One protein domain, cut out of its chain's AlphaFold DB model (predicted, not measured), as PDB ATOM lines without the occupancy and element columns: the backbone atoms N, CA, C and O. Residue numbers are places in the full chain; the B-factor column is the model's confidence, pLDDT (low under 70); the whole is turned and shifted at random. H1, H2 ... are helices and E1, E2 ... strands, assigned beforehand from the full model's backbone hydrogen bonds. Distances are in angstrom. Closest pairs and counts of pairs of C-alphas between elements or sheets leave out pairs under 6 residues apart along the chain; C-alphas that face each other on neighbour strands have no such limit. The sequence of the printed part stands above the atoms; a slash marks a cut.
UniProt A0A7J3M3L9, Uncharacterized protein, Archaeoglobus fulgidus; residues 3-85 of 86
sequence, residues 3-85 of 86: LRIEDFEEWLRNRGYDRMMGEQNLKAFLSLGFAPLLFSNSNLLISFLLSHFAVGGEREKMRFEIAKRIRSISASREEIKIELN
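This is residues 3 to 85 of the 86 residues of an uncharacterized protein of Archaeoglobus fulgidus (UniProt A0A7J3M3L9). Short helices and one two-stranded hairpin surround a middle helix, H5: H1, H2 and H3 lie toward one end of the long axis, H6 toward the other, and the hairpin E1 and E2 runs along one side. H4 sits at the turn end of the hairpin and also touches H5; contacts between the helices are few. The printed part has 83 residues, with H1 H2 H3 H4 H5 H6 E1 E2 in that order along the chain, and the sheet E1 - E2 is antiparallel. The class is mostly helix, and the whole is compact, with a radius of gyration of the C-alphas of 13.1 A and spans of 38 by 27 by 19 A.

Residues 3 to 4 pair antiparallel with residues 79 to 80 of E2, residues 79 to 84. H1, residues 5 to 13, and H3, residues 23 to 31, are close but not clearly touching: the closest C-alphas, of Glu 9 and Leu 30, are 7.1 A apart. They run opposite ways at a shallow tilt of 31 degrees. H2, residues 17 to 21, and H3 touch only at the corner, and only just, with 3 pairs of C-alphas within 8 A; the closest are those of Asp 18 and Leu 26, 5.8 A apart. H4, residues 34 to 39, touches H5, residues 43 to 52, with the closest C-alphas, of Leu 37 and Leu 45, 6.7 A apart; the steep tilt is 64 degrees, opposite ways. H1 and H5 only just touch, with 3 pairs of C-alphas within 8 A; the closest are those of Phe 8 and Phe 48, 6.9 A apart, and the lines are about perpendicular at 80 degrees. H5 and H6, residues 59 to 69, are close but not clearly touching, with the closest C-alphas, of Leu 50 and Arg 63, 7.5 A apart. E1, residues 70 to 75, and E2 form a hairpin at 172 degrees; N 71 and O 83 are 2.8 A apart and N 81 and O 74 2.8 A, both within hydrogen-bond range. The closest C-alphas of H4 and E1 are those of Ala 35 and Ala 75, 4.8 A apart. H5 is apart from E1 and E2. Every O i to N i+4 pair is within hydrogen-bond range in H1, H2, H3, H4 and H5; in H6 it is 6 of 7.

H1 begins at C-alpha 5, (114.600, 161.019, 135.922), and measures 12.2 A, as does H3. H2 and H4 are shorter, at 5.8 A and 8.6 A. H5 measures 14.6 A from C-alpha 43 at (113.444, 155.377, 121.697), and H6 15.6 A. E1 measures 13.9 A, and E2 16.5 A, ending at C-alpha 84, (120.803, 175.179, 122.577).

The two C-alphas farthest apart, of Gly 22 and Asn 85, are 39.0 A apart. The printed part has no cut and no long link; the link from H5 to H6 is short, and the others are tight. The mean pLDDT of the printed part is 90.7, and residues 54 to 60 are under 70.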
ATOM      1  N   LEU A   3     116.186 168.174 132.566       96.62
ATOM      2  CA  LEU A   3     115.125 167.219 132.876       96.62
ATOM      3  C   LEU A   3     115.682 166.170 133.832       96.62
ATOM      4  O   LEU A   3     116.836 165.751 133.683       96.62
ATOM      5  N   ARG A   4     114.866 165.758 134.795       97.81
ATOM      6  CA  ARG A   4     115.227 164.778 135.817       97.81
ATOM      7  C   ARG A   4     114.554 163.438 135.563       97.81
ATOM      8  O   ARG A   4     113.591 163.346 134.797       97.81
ATOM      9  N   ILE A   5     115.095 162.376 136.153       97.44
ATOM     10  CA  ILE A   5     114.600 161.019 135.922       97.44
ATOM     11  C   ILE A   5     113.145 160.879 136.383       97.44
ATOM     12  O   ILE A   5     112.385 160.142 135.758       97.44
ATOM     13  N   GLU A   6     112.729 161.652 137.389       97.44
ATOM     14  CA  GLU A   6     111.349 161.709 137.870       97.44
ATOM     15  C   GLU A   6     110.404 162.305 136.819       97.44
ATOM     16  O   GLU A   6     109.306 161.786 136.629       97.44
ATOM     17  N   ASP A   7     110.844 163.325 136.072       97.44
ATOM     18  CA  ASP A   7     110.058 163.906 134.974       97.44
ATOM     19  C   ASP A   7     109.842 162.860 133.864       97.44
ATOM     20  O   ASP A   7     108.775 162.766 133.248       97.44
ATOM     21  N   PHE A   8     110.867 162.039 133.608       97.44
ATOM     22  CA  PHE A   8     110.784 160.951 132.641       97.44
ATOM     23  C   PHE A   8     109.899 159.804 133.139       97.44
ATOM     24  O   PHE A   8     109.095 159.273 132.368       97.44
ATOM     25  N   GLU A   9     109.991 159.449 134.421       97.94
ATOM     26  CA  GLU A   9     109.109 158.474 135.063       97.94
ATOM     27  C   GLU A   9     107.645 158.912 134.980       97.94
ATOM     28  O   GLU A   9     106.802 158.143 134.511       97.94
ATOM     29  N   GLU A  10     107.337 160.149 135.373       98.00
ATOM     30  CA  GLU A  10     105.987 160.700 135.302       98.00
ATOM     31  C   GLU A  10     105.463 160.665 133.860       98.00
ATOM     32  O   GLU A  10     104.348 160.204 133.596       98.00
ATOM     33  N   TRP A  11     106.293 161.061 132.894       97.19
ATOM     34  CA  TRP A  11     105.938 161.022 131.478       97.19
ATOM     35  C   TRP A  11     105.617 159.607 130.972       97.19
ATOM     36  O   TRP A  11     104.699 159.449 130.155       97.19
ATOM     37  N   LEU A  12     106.343 158.589 131.442       97.44
ATOM     38  CA  LEU A  12     106.103 157.180 131.111       97.44
ATOM     39  C   LEU A  12     104.810 156.666 131.758       97.44
ATOM     40  O   LEU A  12     103.984 156.051 131.079       97.44
ATOM     41  N   ARG A  13     104.598 156.955 133.044       97.38
ATOM     42  CA  ARG A  13     103.396 156.549 133.792       97.38
ATOM     43  C   ARG A  13     102.127 157.170 133.227       97.38
ATOM     44  O   ARG A  13     101.149 156.465 132.995       97.38
ATOM     45  N   ASN A  14     102.168 158.453 132.877       97.50
ATOM     46  CA  ASN A  14     101.047 159.146 132.238       97.50
ATOM     47  C   ASN A  14     100.660 158.537 130.875       97.50
ATOM     48  O   ASN A  14      99.563 158.776 130.377       97.50
ATOM     49  N   ARG A  15     101.539 157.724 130.275       95.81
ATOM     50  CA  ARG A  15     101.298 156.980 129.027       95.81
ATOM     51  C   ARG A  15     101.015 155.493 129.245       95.81
ATOM     52  O   ARG A  15     100.876 154.760 128.271       95.81
ATOM     53  N   GLY A  16     100.909 155.050 130.498       96.81
ATOM     54  CA  GLY A  16     100.562 153.678 130.865       96.81
ATOM     55  C   GLY A  16     101.704 152.671 130.735       96.81
ATOM     56  O   GLY A  16     101.443 151.467 130.734       96.81
ATOM     57  N   TYR A  17     102.961 153.122 130.616       96.56
ATOM     58  CA  TYR A  17     104.100 152.205 130.504       96.56
ATOM     59  C   TYR A  17     104.261 151.327 131.745       96.56
ATOM     60  O   TYR A  17     104.569 150.150 131.601       96.56
ATOM     61  N   ASP A  18     103.962 151.849 132.934       96.12
ATOM     62  CA  ASP A  18     103.893 151.095 134.192       96.12
ATOM     63  C   ASP A  18     102.974 149.871 134.091       96.12
ATOM     64  O   ASP A  18     103.340 148.776 134.519       96.12
ATOM     65  N   ARG A  19     101.808 150.031 133.458       95.75
ATOM     66  CA  ARG A  19     100.834 148.949 133.256       95.75
ATOM     67  C   ARG A  19     101.256 147.996 132.145       95.75
ATOM     68  O   ARG A  19     101.052 146.794 132.276       95.75
ATOM     69  N   MET A  20     101.830 148.519 131.061       95.31
ATOM     70  CA  MET A  20     102.227 147.718 129.898       95.31
ATOM     71  C   MET A  20     103.442 146.832 130.172       95.31
ATOM     72  O   MET A  20     103.467 145.682 129.742       95.31
ATOM     73  N   MET A  21     104.458 147.363 130.855       94.75
ATOM     74  CA  MET A  21     105.699 146.632 131.124       94.75
ATOM     75  C   MET A  21     105.726 145.991 132.512       94.75
ATOM     76  O   MET A  21     106.492 145.055 132.730       94.75
ATOM     77  N   GLY A  22     104.884 146.460 133.435       96.50
ATOM     78  CA  GLY A  22     104.885 146.069 134.839       96.50
ATOM     79  C   GLY A  22     105.791 146.965 135.686       96.50
ATOM     80  O   GLY A  22     106.889 147.347 135.276       96.50
ATOM     81  N   GLU A  23     105.345 147.257 136.909       95.94
ATOM     82  CA  GLU A  23     105.982 148.205 137.834       95.94
ATOM     83  C   GLU A  23     107.470 147.907 138.090       95.94
ATOM     84  O   GLU A  23     108.308 148.807 138.092       95.94
ATOM     85  N   GLN A  24     107.825 146.632 138.272       96.19
ATOM     86  CA  GLN A  24     109.212 146.230 138.524       96.19
ATOM     87  C   GLN A  24     110.111 146.453 137.303       96.19
ATOM     88  O   GLN A  24     111.244 146.908 137.449       96.19
ATOM     89  N   ASN A  25     109.594 146.194 136.101       96.56
ATOM     90  CA  ASN A  25     110.336 146.405 134.861       96.56
ATOM     91  C   ASN A  25     110.501 147.897 134.562       96.56
ATOM     92  O   ASN A  25     111.570 148.302 134.110       96.56
ATOM     93  N   LEU A  26     109.490 148.720 134.865       96.62
ATOM     94  CA  LEU A  26     109.606 150.174 134.759       96.62
ATOM     95  C   LEU A  26     110.699 150.702 135.698       96.62
ATOM     96  O   LEU A  26     111.573 151.444 135.258       96.62
ATOM     97  N   LYS A  27     110.711 150.265 136.964       96.19
ATOM     98  CA  LYS A  27     111.765 150.642 137.921       96.19
ATOM     99  C   LYS A  27     113.151 150.192 137.469       96.19
ATOM    100  O   LYS A  27     114.092 150.976 137.548       96.19
ATOM    101  N   ALA A  28     113.285 148.964 136.969       95.81
ATOM    102  CA  ALA A  28     114.555 148.468 136.444       95.81
ATOM    103  C   ALA A  28     115.031 149.300 135.241       95.81
ATOM    104  O   ALA A  28     116.192 149.702 135.194       95.81
ATOM    105  N   PHE A  29     114.127 149.627 134.317       95.75
ATOM    106  CA  PHE A  29     114.416 150.487 133.171       95.75
ATOM    107  C   PHE A  29     114.872 151.892 133.594       95.75
ATOM    108  O   PHE A  29     115.893 152.372 133.110       95.75
ATOM    109  N   LEU A  30     114.165 152.528 134.533       96.06
ATOM    110  CA  LEU A  30     114.524 153.847 135.066       96.06
ATOM    111  C   LEU A  30     115.840 153.820 135.851       96.06
ATOM    112  O   LEU A  30     116.611 154.772 135.784       96.06
ATOM    113  N   SER A  31     116.146 152.710 136.532       96.19
ATOM    114  CA  SER A  31     117.379 152.561 137.314       96.19
ATOM    115  C   SER A  31     118.659 152.616 136.475       96.19
ATOM    116  O   SER A  31     119.722 152.906 137.027       96.19
ATOM    117  N   LEU A  32     118.554 152.390 135.156       95.62
ATOM    118  CA  LEU A  32     119.652 152.596 134.210       95.62
ATOM    119  C   LEU A  32     120.119 154.061 134.205       95.62
ATOM    120  O   LEU A  32     121.309 154.323 134.050       95.62
ATOM    121  N   GLY A  33     119.197 155.006 134.399       96.62
ATOM    122  CA  GLY A  33     119.462 156.439 134.338       96.62
ATOM    123  C   GLY A  33     119.669 156.975 132.919       96.62
ATOM    124  O   GLY A  33     119.720 156.228 131.937       96.62
ATOM    125  N   PHE A  34     119.793 158.294 132.784       97.25
ATOM    126  CA  PHE A  34     119.820 158.928 131.464       97.25
ATOM    127  C   PHE A  34     121.072 158.634 130.646       97.25
ATOM    128  O   PHE A  34     120.953 158.479 129.433       97.25
ATOM    129  N   ALA A  35     122.253 158.545 131.257       96.00
ATOM    130  CA  ALA A  35     123.494 158.334 130.512       96.00
ATOM    131  C   ALA A  35     123.462 157.034 129.677       96.00
ATOM    132  O   ALA A  35     123.602 157.124 128.454       96.00
ATOM    133  N   PRO A  36     123.190 155.843 130.251       96.44
ATOM    134  CA  PRO A  36     123.050 154.624 129.453       96.44
ATOM    135  C   PRO A  36     121.905 154.687 128.439       96.44
ATOM    136  O   PRO A  36     122.050 154.219 127.308       96.44
ATOM    137  N   LEU A  37     120.769 155.290 128.806       96.25
ATOM    138  CA  LEU A  37     119.621 155.442 127.907       96.25
ATOM    139  C   LEU A  37     119.928 156.351 126.706       96.25
ATOM    140  O   LEU A  37     119.426 156.104 125.608       96.25
ATOM    141  N   LEU A  38     120.767 157.369 126.890       94.12
ATOM    142  CA  LEU A  38     121.211 158.264 125.827       94.12
ATOM    143  C   LEU A  38     122.189 157.549 124.889       94.12
ATOM    144  O   LEU A  38     121.967 157.544 123.681       94.12
ATOM    145  N   PHE A  39     123.220 156.887 125.429       92.88
ATOM    146  CA  PHE A  39     124.209 156.157 124.620       92.88
ATOM    147  C   PHE A  39     123.606 154.984 123.841       92.88
ATOM    148  O   PHE A  39     124.061 154.669 122.744       92.88
ATOM    149  N   SER A  40     122.560 154.356 124.379       94.06
ATOM    150  CA  SER A  40     121.816 153.291 123.697       94.06
ATOM    151  C   SER A  40     120.769 153.800 122.701       94.06
ATOM    152  O   SER A  40     120.057 152.990 122.110       94.06
ATOM    153  N   ASN A  41     120.660 155.118 122.490       90.06
ATOM    154  CA  ASN A  41     119.636 155.733 121.639       90.06
ATOM    155  C   ASN A  41     118.212 155.274 122.000       90.06
ATOM    156  O   ASN A  41     117.401 154.971 121.120       90.06
ATOM    157  N   SER A  42     117.895 155.212 123.299       94.75
ATOM    158  CA  SER A  42     116.588 154.765 123.780       94.75
ATOM    159  C   SER A  42     115.453 155.530 123.100       94.75
ATOM    160  O   SER A  42     115.315 156.748 123.231       94.75
ATOM    161  N   ASN A  43     114.588 154.795 122.394       92.38
ATOM    162  CA  ASN A  43     113.444 155.377 121.697       92.38
ATOM    163  C   ASN A  43     112.505 156.126 122.650       92.38
ATOM    164  O   ASN A  43     111.949 157.158 122.271       92.38
ATOM    165  N   LEU A  44     112.341 155.630 123.881       94.88
ATOM    166  CA  LEU A  44     111.509 156.272 124.899       94.88
ATOM    167  C   LEU A  44     112.122 157.593 125.361       94.88
ATOM    168  O   LEU A  44     111.427 158.606 125.355       94.88
ATOM    169  N   LEU A  45     113.427 157.606 125.652       94.81
ATOM    170  CA  LEU A  45     114.130 158.832 126.029       94.81
ATOM    171  C   LEU A  45     114.073 159.869 124.903       94.81
ATOM    172  O   LEU A  45     113.698 161.013 125.135       94.81
ATOM    173  N   ILE A  46     114.365 159.478 123.661       91.31
ATOM    174  CA  ILE A  46     114.314 160.411 122.527       91.31
ATOM    175  C   ILE A  46     112.897 160.977 122.358       91.31
ATOM    176  O   ILE A  46     112.728 162.166 122.105       91.31
ATOM    177  N   SER A  47     111.863 160.150 122.518       91.44
ATOM    178  CA  SER A  47     110.467 160.605 122.446       91.44
ATOM    179  C   SER A  47     110.126 161.612 123.539       91.44
ATOM    180  O   SER A  47     109.473 162.617 123.260       91.44
ATOM    181  N   PHE A  48     110.594 161.354 124.757       93.62
ATOM    182  CA  PHE A  48     110.449 162.252 125.892       93.62
ATOM    183  C   PHE A  48     111.104 163.609 125.618       93.62
ATOM    184  O   PHE A  48     110.429 164.637 125.710       93.62
ATOM    185  N   LEU A  49     112.363 163.622 125.174       91.12
ATOM    186  CA  LEU A  49     113.082 164.855 124.836       91.12
ATOM    187  C   LEU A  49     112.365 165.643 123.735       91.12
ATOM    188  O   LEU A  49     112.116 166.834 123.891       91.12
ATOM    189  N   LEU A  50     111.967 164.975 122.649       87.50
ATOM    190  CA  LEU A  50     111.245 165.610 121.543       87.50
ATOM    191  C   LEU A  50     109.919 166.234 121.990       87.50
ATOM    192  O   LEU A  50     109.563 167.303 121.501       87.50
ATOM    193  N   SER A  51     109.211 165.606 122.935       88.56
ATOM    194  CA  SER A  51     107.956 166.158 123.456       88.56
ATOM    195  C   SER A  51     108.135 167.479 124.215       88.56
ATOM    196  O   SER A  51     107.203 168.275 124.248       88.56
ATOM    197  N   HIS A  52     109.334 167.758 124.740       87.56
ATOM    198  CA  HIS A  52     109.649 169.011 125.436       87.56
ATOM    199  C   HIS A  52     110.085 170.142 124.502       87.56
ATOM    200  O   HIS A  52     110.034 171.308 124.882       87.56
ATOM    201  N   PHE A  53     110.476 169.832 123.264       81.00
ATOM    202  CA  PHE A  53     110.848 170.855 122.285       81.00
ATOM    203  C   PHE A  53     109.642 171.487 121.567       81.00
ATOM    204  O   PHE A  53     109.847 172.356 120.726       81.00
ATOM    205  N   ALA A  54     108.404 171.094 121.913       63.97
ATOM    206  CA  ALA A  54     107.148 171.664 121.404       63.97
ATOM    207  C   ALA A  54     107.092 171.805 119.868       63.97
ATOM    208  O   ALA A  54     106.545 172.769 119.337       63.97
ATOM    209  N   VAL A  55     107.672 170.848 119.139       59.00
ATOM    210  CA  VAL A  55     107.710 170.892 117.674       59.00
ATOM    211  C   VAL A  55     106.629 169.967 117.120       59.00
ATOM    212  O   VAL A  55     106.601 168.781 117.444       59.00
ATOM    213  N   GLY A  56     105.722 170.504 116.303       54.31
ATOM    214  CA  GLY A  56     104.783 169.710 115.504       54.31
ATOM    215  C   GLY A  56     105.405 169.316 114.160       54.31
ATOM    216  O   GLY A  56     106.095 170.131 113.551       54.31
ATOM    217  N   GLY A  57     105.166 168.087 113.685       62.22
ATOM    218  CA  GLY A  57     105.598 167.637 112.354       62.22
ATOM    219  C   GLY A  57     106.064 166.179 112.271       62.22
ATOM    220  O   GLY A  57     105.899 165.390 113.202       62.22
ATOM    221  N   GLU A  58     106.648 165.812 111.126       65.75
ATOM    222  CA  GLU A  58     107.262 164.497 110.911       65.75
ATOM    223  C   GLU A  58     108.489 164.315 111.816       65.75
ATOM    224  O   GLU A  58     109.446 165.094 111.778       65.75
ATOM    225  N   ARG A  59     108.471 163.238 112.608       68.19
ATOM    226  CA  ARG A  59     109.432 162.954 113.687       68.19
ATOM    227  C   ARG A  59     110.898 163.019 113.253       68.19
ATOM    228  O   ARG A  59     111.751 163.410 114.042       68.19
ATOM    229  N   GLU A  60     111.196 162.621 112.020       67.38
ATOM    230  CA  GLU A  60     112.564 162.531 111.504       67.38
ATOM    231  C   GLU A  60     113.126 163.898 111.093       67.38
ATOM    232  O   GLU A  60     114.217 164.270 111.525       67.38
ATOM    233  N   LYS A  61     112.332 164.714 110.386       71.44
ATOM    234  CA  LYS A  61     112.678 166.115 110.097       71.44
ATOM    235  C   LYS A  61     112.833 166.921 111.386       71.44
ATOM    236  O   LYS A  61     113.770 167.702 111.514       71.44
ATOM    237  N   MET A  62     111.977 166.669 112.378       75.06
ATOM    238  CA  MET A  62     112.073 167.311 113.692       75.06
ATOM    239  C   MET A  62     113.376 166.989 114.420       75.06
ATOM    240  O   MET A  62     114.003 167.894 114.967       75.06
ATOM    241  N   ARG A  63     113.797 165.716 114.433       78.12
ATOM    242  CA  ARG A  63     115.076 165.319 115.044       78.12
ATOM    243  C   ARG A  63     116.232 166.096 114.428       78.12
ATOM    244  O   ARG A  63     117.073 166.597 115.165       78.12
ATOM    245  N   PHE A  64     116.242 166.220 113.103       81.44
ATOM    246  CA  PHE A  64     117.288 166.941 112.391       81.44
ATOM    247  C   PHE A  64     117.288 168.443 112.708       81.44
ATOM    248  O   PHE A  64     118.335 168.999 113.034       81.44
ATOM    249  N   GLU A  65     116.122 169.094 112.693       81.69
ATOM    250  CA  GLU A  65     116.018 170.524 113.011       81.69
ATOM    251  C   GLU A  65     116.361 170.840 114.471       81.69
ATOM    252  O   GLU A  65     117.033 171.832 114.752       81.69
ATOM    253  N   ILE A  66     115.966 169.980 115.411       83.31
ATOM    254  CA  ILE A  66     116.356 170.127 116.816       83.31
ATOM    255  C   ILE A  66     117.865 169.915 116.964       83.31
ATOM    256  O   ILE A  66     118.516 170.722 117.621       83.31
ATOM    257  N   ALA A  67     118.442 168.897 116.319       85.50
ATOM    258  CA  ALA A  67     119.874 168.613 116.404       85.50
ATOM    259  C   ALA A  67     120.742 169.799 115.955       85.50
ATOM    260  O   ALA A  67     121.728 170.103 116.619       85.50
ATOM    261  N   LYS A  68     120.346 170.531 114.903       87.62
ATOM    262  CA  LYS A  68     121.043 171.757 114.458       87.62
ATOM    263  C   LYS A  68     121.085 172.858 115.517       87.62
ATOM    264  O   LYS A  68     121.982 173.696 115.512       87.62
ATOM    265  N   ARG A  69     120.080 172.891 116.390       88.81
ATOM    266  CA  ARG A  69     119.948 173.893 117.448       88.81
ATOM    267  C   ARG A  69     120.625 173.460 118.735       88.81
ATOM    268  O   ARG A  69     120.739 174.289 119.621       88.81
ATOM    269  N   ILE A  70     121.043 172.204 118.874       91.38
ATOM    270  CA  ILE A  70     121.699 171.717 120.086       91.38
ATOM    271  C   ILE A  70     123.174 172.113 120.058       91.38
ATOM    272  O   ILE A  70     123.915 171.754 119.145       91.38
ATOM    273  N   ARG A  71     123.600 172.816 121.104       94.62
ATOM    274  CA  ARG A  71     124.999 173.128 121.389       94.62
ATOM    275  C   ARG A  71     125.686 171.977 122.112       94.62
ATOM    276  O   ARG A  71     126.800 171.597 121.761       94.62
ATOM    277  N   SER A  72     125.039 171.443 123.146       94.69
ATOM    278  CA  SER A  72     125.581 170.352 123.955       94.69
ATOM    279  C   SER A  72     124.464 169.498 124.559       94.69
ATOM    280  O   SER A  72     123.365 169.981 124.846       94.69
ATOM    281  N   ILE A  73     124.753 168.208 124.746       94.31
ATOM    282  CA  ILE A  73     123.938 167.288 125.544       94.31
ATOM    283  C   ILE A  73     124.859 166.683 126.593       94.31
ATOM    284  O   ILE A  73     125.912 166.140 126.260       94.31
ATOM    285  N   SER A  74     124.455 166.752 127.854       95.88
ATOM    286  CA  SER A  74     125.115 166.056 128.956       95.88
ATOM    287  C   SER A  74     124.084 165.244 129.721       95.88
ATOM    288  O   SER A  74     122.958 165.693 129.929       95.88
ATOM    289  N   ALA A  75     124.454 164.027 130.102       96.50
ATOM    290  CA  ALA A  75     123.586 163.127 130.840       96.50
ATOM    291  C   ALA A  75     124.365 162.492 131.989       96.50
ATOM    292  O   ALA A  75     125.497 162.037 131.811       96.50
ATOM    293  N   SER A  76     123.739 162.462 133.157       96.12
ATOM    294  CA  SER A  76     124.152 161.677 134.311       96.12
ATOM    295  C   SER A  76     123.164 160.524 134.505       96.12
ATOM    296  O   SER A  76     122.389 160.186 133.606       96.12
ATOM    297  N   ARG A  77     123.193 159.879 135.669       96.31
ATOM    298  CA  ARG A  77     122.152 158.917 136.026       96.31
ATOM    299  C   ARG A  77     120.792 159.608 136.198       96.31
ATOM    300  O   ARG A  77     119.811 159.141 135.636       96.31
ATOM    301  N   GLU A  78     120.772 160.729 136.910       97.56
ATOM    302  CA  GLU A  78     119.539 161.369 137.391       97.56
ATOM    303  C   GLU A  78     119.077 162.534 136.509       97.56
ATOM    304  O   GLU A  78     117.901 162.878 136.508       97.56
ATOM    305  N   GLU A  79     119.982 163.149 135.743       97.81
ATOM    306  CA  GLU A  79     119.685 164.375 134.996       97.81
ATOM    307  C   GLU A  79     120.175 164.318 133.550       97.81
ATOM    308  O   GLU A  79     121.243 163.773 133.253       97.81
ATOM    309  N   ILE A  80     119.414 164.937 132.649       97.12
ATOM    310  CA  ILE A  80     119.841 165.247 131.287       97.12
ATOM    311  C   ILE A  80     119.699 166.745 131.032       97.12
ATOM    312  O   ILE A  80     118.639 167.343 131.234       97.12
ATOM    313  N   LYS A  81     120.788 167.364 130.577       96.88
ATOM    314  CA  LYS A  81     120.859 168.783 130.244       96.88
ATOM    315  C   LYS A  81     121.144 168.944 128.760       96.88
ATOM    316  O   LYS A  81     122.125 168.414 128.240       96.88
ATOM    317  N   ILE A  82     120.285 169.708 128.097       94.69
ATOM    318  CA  ILE A  82     120.416 170.085 126.691       94.69
ATOM    319  C   ILE A  82     120.574 171.597 126.614       94.69
ATOM    320  O   ILE A  82     119.695 172.349 127.054       94.69
ATOM    321  N   GLU A  83     121.690 172.040 126.059       94.06
ATOM    322  CA  GLU A  83     121.968 173.444 125.768       94.06
ATOM    323  C   GLU A  83     121.729 173.685 124.283       94.06
ATOM    324  O   GLU A  83     122.130 172.874 123.448       94.06
ATOM    325  N   LEU A  84     121.051 174.782 123.956       90.88
ATOM    326  CA  LEU A  84     120.803 175.179 122.577       90.88
ATOM    327  C   LEU A  84     121.814 176.252 122.153       90.88
ATOM    328  O   LEU A  84     122.402 176.920 123.001       90.88
ATOM    329  N   ASN A  85     122.030 176.379 120.848       86.62
ATOM    330  CA  ASN A  85     122.687 177.530 120.245       86.62
ATOM    331  C   ASN A  85     121.790 178.761 120.455       86.62
ATOM    332  O   ASN A  85     120.563 178.627 120.385       86.62
TER     333      ASN A  85